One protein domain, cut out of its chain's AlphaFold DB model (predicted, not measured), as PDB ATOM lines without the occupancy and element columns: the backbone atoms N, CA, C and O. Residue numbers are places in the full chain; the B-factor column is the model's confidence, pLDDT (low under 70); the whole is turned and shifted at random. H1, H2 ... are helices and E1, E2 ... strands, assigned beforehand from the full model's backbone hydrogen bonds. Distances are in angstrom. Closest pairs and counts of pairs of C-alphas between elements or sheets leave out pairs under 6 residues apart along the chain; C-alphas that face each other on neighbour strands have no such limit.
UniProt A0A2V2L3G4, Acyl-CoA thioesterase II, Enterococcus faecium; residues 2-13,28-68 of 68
ATOM      1  N   SER A   2     148.743-107.379 259.995       92.94
ATOM      2  CA  SER A   2     147.643-107.442 260.973       92.94
ATOM      3  C   SER A   2     146.824-108.724 260.780       92.94
ATOM      4  O   SER A   2     146.712-109.217 259.657       92.94
ATOM      5  N   THR A   3     146.219-109.239 261.855       91.69
ATOM      6  CA  THR A   3     145.317-110.404 261.796       91.69
ATOM      7  C   THR A   3     144.208-110.199 260.769       91.69
ATOM      8  O   THR A   3     143.923-111.092 259.980       91.69
ATOM      9  N   LEU A   4     143.636-108.990 260.715       92.56
ATOM     10  CA  LEU A   4     142.591-108.656 259.753       92.56
ATOM     11  C   LEU A   4     143.078-108.788 258.307       92.56
ATOM     12  O   LEU A   4     142.396-109.409 257.505       92.56
ATOM     13  N   LEU A   5     144.257-108.251 257.971       94.56
ATOM     14  CA  LEU A   5     144.792-108.375 256.612       94.56
ATOM     15  C   LEU A   5     145.023-109.841 256.225       94.56
ATOM     16  O   LEU A   5     144.744-110.205 255.089       94.56
ATOM     17  N   GLY A   6     145.443-110.684 257.174       95.31
ATOM     18  CA  GLY A   6     145.541-112.130 256.955       95.31
ATOM     19  C   GLY A   6     144.189-112.785 256.648       95.31
ATOM     20  O   GLY A   6     144.097-113.609 255.747       95.31
ATOM     21  N   LEU A   7     143.114-112.379 257.332       94.94
ATOM     22  CA  LEU A   7     141.765-112.893 257.062       94.94
ATOM     23  C   LEU A   7     141.213-112.464 255.696       94.94
ATOM     24  O   LEU A   7     140.378-113.170 255.135       94.94
ATOM     25  N   LEU A   8     141.640-111.316 255.165       95.69
ATOM     26  CA  LEU A   8     141.189-110.810 253.862       95.69
ATOM     27  C   LEU A   8     141.991-111.374 252.680       95.69
ATOM     28  O   LEU A   8     141.596-111.197 251.520       95.69
ATOM     29  N   ASP A   9     143.092-112.071 252.954       96.00
ATOM     30  CA  ASP A   9     143.876-112.747 251.931       96.00
ATOM     31  C   ASP A   9     143.269-114.114 251.576       96.00
ATOM     32  O   ASP A   9     143.644-115.163 252.097       96.00
ATOM     33  N   VAL A  10     142.255-114.096 250.707       97.62
ATOM     34  CA  VAL A  10     141.582-115.316 250.246       97.62
ATOM     35  C   VAL A  10     142.451-116.093 249.253       97.62
ATOM     36  O   VAL A  10     143.012-115.537 248.308       97.62
ATOM     37  N   THR A  11     142.529-117.409 249.440       97.62
ATOM     38  CA  THR A  11     143.351-118.313 248.626       97.62
ATOM     39  C   THR A  11     142.567-118.839 247.425       97.62
ATOM     40  O   THR A  11     141.431-119.294 247.574       97.62
ATOM     41  N   ALA A  12     143.163-118.815 246.230       97.38
ATOM     42  CA  ALA A  12     142.573-119.432 245.042       97.38
ATOM     43  C   ALA A  12     142.515-120.958 245.202       97.38
ATOM     44  O   ALA A  12     143.476-121.583 245.643       97.38
ATOM     45  N   THR A  13     141.396-121.566 244.820       97.94
ATOM     46  CA  THR A  13     141.204-123.031 244.881       97.94
ATOM     47  C   THR A  13     140.746-123.635 243.555       97.94
ATOM     48  O   THR A  13     140.634-124.851 243.438       97.94
ATOM     49  N   LYS A  28     130.381-120.969 267.639       94.19
ATOM     50  CA  LYS A  28     129.869-119.596 267.494       94.19
ATOM     51  C   LYS A  28     129.521-119.250 266.049       94.19
ATOM     52  O   LYS A  28     129.782-119.989 265.100       94.19
ATOM     53  N   ARG A  29     128.849-118.108 265.893       95.12
ATOM     54  CA  ARG A  29     128.489-117.552 264.588       95.12
ATOM     55  C   ARG A  29     129.634-116.719 264.040       95.12
ATOM     56  O   ARG A  29     130.227-115.935 264.776       95.12
ATOM     57  N   ALA A  30     129.895-116.876 262.747       94.31
ATOM     58  CA  ALA A  30     130.834-116.029 262.034       94.31
ATOM     59  C   ALA A  30     130.383-114.567 262.093       94.31
ATOM     60  O   ALA A  30     129.191-114.257 261.994       94.31
ATOM     61  N   TYR A  31     131.349-113.662 262.203       94.88
ATOM     62  CA  TYR A  31     131.083-112.239 262.079       94.88
ATOM     63  C   TYR A  31     130.716-111.902 260.627       94.88
ATOM     64  O   TYR A  31     131.488-112.152 259.702       94.88
ATOM     65  N   GLY A  32     129.542-111.303 260.409       95.25
ATOM     66  CA  GLY A  32     129.055-110.995 259.057       95.25
ATOM     67  C   GLY A  32     130.005-110.103 258.252       95.25
ATOM     68  O   GLY A  32     130.160-110.304 257.050       95.25
ATOM     69  N   GLY A  33     130.706-109.173 258.914       95.81
ATOM     70  CA  GLY A  33     131.684-108.301 258.258       95.81
ATOM     71  C   GLY A  33     132.864-109.064 257.651       95.81
ATOM     72  O   GLY A  33     133.325-108.702 256.574       95.81
ATOM     73  N   GLN A  34     133.302-110.163 258.273       95.44
ATOM     74  CA  GLN A  34     134.352-111.022 257.718       95.44
ATOM     75  C   GLN A  34     133.877-111.712 256.437       95.44
ATOM     76  O   GLN A  34     134.564-111.648 255.420       95.44
ATOM     77  N   LEU A  35     132.692-112.330 256.470       95.88
ATOM     78  CA  LEU A  35     132.120-113.008 255.304       95.88
ATOM     79  C   LEU A  35     131.908-112.026 254.144       95.88
ATOM     80  O   LEU A  35     132.237-112.333 252.998       95.88
ATOM     81  N   ALA A  36     131.404-110.826 254.444       97.06
ATOM     82  CA  ALA A  36     131.223-109.772 253.456       97.06
ATOM     83  C   ALA A  36     132.563-109.309 252.861       97.06
ATOM     84  O   ALA A  36     132.704-109.253 251.640       97.06
ATOM     85  N   ALA A  37     133.566-109.040 253.700       97.06
ATOM     86  CA  ALA A  37     134.867-108.561 253.247       97.06
ATOM     87  C   ALA A  37     135.636-109.617 252.436       97.06
ATOM     88  O   ALA A  37     136.221-109.280 251.411       97.06
ATOM     89  N   GLN A  38     135.584-110.895 252.826       97.62
ATOM     90  CA  GLN A  38     136.174-111.992 252.048       97.62
ATOM     91  C   GLN A  38     135.452-112.202 250.710       97.62
ATOM     92  O   GLN A  38     136.108-112.443 249.698       97.62
ATOM     93  N   SER A  39     134.122-112.051 250.676       97.44
ATOM     94  CA  SER A  39     133.348-112.107 249.426       97.44
ATOM     95  C   SER A  39     133.745-110.977 248.475       97.44
ATOM     96  O   SER A  39     133.966-111.214 247.288       97.44
ATOM     97  N   LEU A  40     133.907-109.757 248.998       97.44
ATOM     98  CA  LEU A  40     134.385-108.620 248.214       97.44
ATOM     99  C   LEU A  40     135.833-108.815 247.751       97.44
ATOM    100  O   LEU A  40     136.150-108.525 246.602       97.44
ATOM    101  N   ALA A  41     136.704-109.346 248.612       96.81
ATOM    102  CA  ALA A  41     138.097-109.632 248.281       96.81
ATOM    103  C   ALA A  41     138.226-110.696 247.179       96.81
ATOM    104  O   ALA A  41     139.104-110.592 246.323       96.81
ATOM    105  N   ALA A  42     137.350-111.701 247.178       97.56
ATOM    106  CA  ALA A  42     137.246-112.686 246.108       97.56
ATOM    107  C   ALA A  42     136.757-112.045 244.799       97.56
ATOM    108  O   ALA A  42     137.384-112.235 243.760       97.56
ATOM    109  N   ALA A  43     135.691-111.237 244.849       96.88
ATOM    110  CA  ALA A  43     135.158-110.535 243.679       96.88
ATOM    111  C   ALA A  43     136.172-109.548 243.071       96.88
ATOM    112  O   ALA A  43     136.316-109.473 241.858       96.88
ATOM    113  N   ALA A  44     136.934-108.833 243.900       95.75
ATOM    114  CA  ALA A  44     137.959-107.901 243.433       95.75
ATOM    115  C   ALA A  44     139.102-108.594 242.663       95.75
ATOM    116  O   ALA A  44     139.733-107.970 241.818       95.75
ATOM    117  N   ARG A  45     139.358-109.887 242.909       95.38
ATOM    118  CA  ARG A  45     140.377-110.666 242.184       95.38
ATOM    119  C   ARG A  45     139.918-111.134 240.795       95.38
ATOM    120  O   ARG A  45     140.713-111.725 240.072       95.38
ATOM    121  N   THR A  46     138.662-110.888 240.422       96.00
ATOM    122  CA  THR A  46     138.101-111.261 239.109       96.00
ATOM    123  C   THR A  46     137.928-110.066 238.169       96.00
ATOM    124  O   THR A  46     137.445-110.226 237.048       96.00
ATOM    125  N   VAL A  47     138.329-108.869 238.608       95.88
ATOM    126  CA  VAL A  47     138.273-107.625 237.833       95.88
ATOM    127  C   VAL A  47     139.674-107.046 237.642       95.88
ATOM    128  O   VAL A  47     140.594-107.350 238.398       95.88
ATOM    129  N   ASP A  48     139.841-106.191 236.633       96.31
ATOM    130  CA  ASP A  48     141.120-105.518 236.386       96.31
ATOM    131  C   ASP A  48     141.530-104.646 237.580       96.31
ATOM    132  O   ASP A  48     140.709-103.903 238.117       96.31
ATOM    133  N   ALA A  49     142.817-104.664 237.937       91.94
ATOM    134  CA  ALA A  49     143.356-103.958 239.106       91.94
ATOM    135  C   ALA A  49     142.998-102.454 239.222       91.94
ATOM    136  O   ALA A  49     142.835-101.984 240.347       91.94
ATOM    137  N   PRO A  50     142.836-101.674 238.131       95.44
ATOM    138  CA  PRO A  50     142.399-100.278 238.231       95.44
ATOM    139  C   PRO A  50     140.939-100.092 238.683       95.44
ATOM    140  O   PRO A  50     140.542 -98.972 239.010       95.44
ATOM    141  N   LYS A  51     140.109-101.145 238.667       95.69
ATOM    142  CA  LYS A  51     138.682-101.071 239.005       95.69
ATOM    143  C   LYS A  51     138.494-101.160 240.520       95.69
ATOM    144  O   LYS A  51     138.638-102.225 241.115       95.69
ATOM    145  N   ALA A  52     138.119-100.043 241.138       94.69
ATOM    146  CA  ALA A  52     137.772 -99.996 242.555       94.69
ATOM    147  C   ALA A  52     136.292-100.371 242.791       94.69
ATOM    148  O   ALA A  52     135.428 -99.934 242.024       94.69
ATOM    149  N   PRO A  53     135.963-101.125 243.858       94.94
ATOM    150  CA  PRO A  53     134.576-101.348 244.254       94.94
ATOM    151  C   PRO A  53     133.874-100.036 244.627       94.94
ATOM    152  O   PRO A  53     134.395 -99.260 245.425       94.94
ATOM    153  N   THR A  54     132.676 -99.807 244.090       96.62
ATOM    154  CA  THR A  54     131.860 -98.612 244.387       96.62
ATOM    155  C   THR A  54     130.646 -98.924 245.258       96.62
ATOM    156  O   THR A  54     130.235 -98.095 246.063       96.62
ATOM    157  N   ALA A  55     130.080-100.121 245.118       96.75
ATOM    158  CA  ALA A  55     128.952-100.601 245.900       96.75
ATOM    159  C   ALA A  55     128.998-102.129 246.019       96.75
ATOM    160  O   ALA A  55     129.537-102.820 245.155       96.75
ATOM    161  N   MET A  56     128.399-102.654 247.085       97.00
ATOM    162  CA  MET A  56     128.200-104.085 247.292       97.00
ATOM    163  C   MET A  56     126.837-104.303 247.941       97.00
ATOM    164  O   MET A  56     126.524-103.698 248.964       97.00
ATOM    165  N   HIS A  57     126.051-105.209 247.365       97.88
ATOM    166  CA  HIS A  57     124.809-105.695 247.951       97.88
ATOM    167  C   HIS A  57     124.982-107.170 248.286       97.88
ATOM    168  O   HIS A  57     125.450-107.952 247.460       97.88
ATOM    169  N   LEU A  58     124.616-107.547 249.505       96.81
ATOM    170  CA  LEU A  58     124.699-108.922 249.969       96.81
ATOM    171  C   LEU A  58     123.518-109.219 250.886       96.81
ATOM    172  O   LEU A  58     123.096-108.373 251.672       96.81
ATOM    173  N   GLN A  59     123.022-110.450 250.801       97.62
ATOM    174  CA  GLN A  59     122.023-110.987 251.707       97.62
ATOM    175  C   GLN A  59     122.589-112.218 252.411       97.62
ATOM    176  O   GLN A  59     123.053-113.161 251.771       97.62
ATOM    177  N   PHE A  60     122.526-112.228 253.741       96.88
ATOM    178  CA  PHE A  60     122.849-113.414 254.524       96.88
ATOM    179  C   PHE A  60     121.629-114.332 254.574       96.88
ATOM    180  O   PHE A  60     120.620-113.994 255.186       96.88
ATOM    181  N   LEU A  61     121.722-115.496 253.932       96.62
ATOM    182  CA  LEU A  61     120.634-116.483 253.925       96.62
ATOM    183  C   LEU A  61     120.654-117.386 255.165       96.62
ATOM    184  O   LEU A  61     119.623-117.916 255.571       96.62
ATOM    185  N   ARG A  62     121.840-117.606 255.745       95.31
ATOM    186  CA  ARG A  62     122.065-118.474 256.908       95.31
ATOM    187  C   ARG A  62     123.184-117.909 257.773       95.31
ATOM    188  O   ARG A  62     124.089-117.246 257.269       95.31
ATOM    189  N   GLY A  63     123.148-118.219 259.066       92.69
ATOM    190  CA  GLY A  63     124.270-117.948 259.960       92.69
ATOM    191  C   GLY A  63     125.423-118.915 259.689       92.69
ATOM    192  O   GLY A  63     125.244-120.122 259.833       92.69
ATOM    193  N   GLY A  64     126.591-118.390 259.313       91.81
ATOM    194  CA  GLY A  64     127.813-119.184 259.165       91.81
ATOM    195  C   GLY A  64     128.385-119.624 260.516       91.81
ATOM    196  O   GLY A  64     128.200-118.937 261.526       91.81
ATOM    197  N   ALA A  65     129.082-120.760 260.536       93.56
ATOM    198  CA  ALA A  65     129.918-121.161 261.667       93.56
ATOM    199  C   ALA A  65     131.206-120.323 261.684       93.56
ATOM    200  O   ALA A  65     131.746-120.016 260.621       93.56
ATOM    201  N   ALA A  66     131.671-119.930 262.871       90.69
ATOM    202  CA  ALA A  66     132.862-119.092 263.024       90.69
ATOM    203  C   ALA A  66     134.180-119.811 262.684       90.69
ATOM    204  O   ALA A  66     135.174-119.130 262.428       90.69
ATOM    205  N   GLY A  67     134.141-121.145 262.606       86.88
ATOM    206  CA  GLY A  67     135.307-122.016 262.475       86.88
ATOM    207  C   GLY A  67     135.728-122.580 263.821       86.88
ATOM    208  O   GLY A  67     134.929-122.552 264.759       86.88
ATOM    209  N   ASP A  68     136.971-123.053 263.862       69.50
ATOM    210  CA  ASP A  68     137.651-123.585 265.039       69.50
ATOM    211  C   ASP A  68     138.774-122.624 265.461       69.50
ATOM    212  O   ASP A  68     139.467-122.093 264.552       69.50
TER     213      ASP A  68
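What this domain is: This is residues 2 to 13 and 28 to 68 of the 68 residues of the protein "Acyl-CoA thioesterase II" of Enterococcus faecium (UniProt A0A2V2L3G4). Helix H2 lies in the middle, short helix H1 crosses it on one side, and the long unnamed stretch 45 to 68 folds back past its other side; strand E1 leads away from H1, and residues 46 to 51 stick out. Along the 53 printed residues come H1, E1, H2; the class is mostly helix, with 22 residues in named elements, under half. It is only just loose, close to compact, with radius of gyration of the C-alphas 12.3 A and spans 37 by 25 by 22 A.

How they stand to each other: Look first at H1, residues 3 to 8, and H2, residues 32 to 44: they touch, closest at the C-alphas of Leu 8 and Gln 38, 5.5 A apart. They run the same way at a steep tilt of 51 degrees. A tight link joins H1 to E1, residues 11 to 13, which pairs with no named strand. E1 is apart from H1 and from H2. In H1 and H2 every O i to N i+4 pair is within hydrogen-bond range.

Where its parts are: Find C-alpha 3 at (145.317, -110.404, 261.796); H1 runs 9.0 A from there. E1 spans 6.4 A. H2 runs 18.2 A to C-alpha 44 at (137.959, -107.901, 243.433).

The domain as a whole: The C-alphas of Lys 28 and Pro 50 are farthest apart, 37.2 A. Residues 14 to 27 are cut out, leaving 25.5 A between C-alphas 13 and 28. Residue 68 is under pLDDT 70.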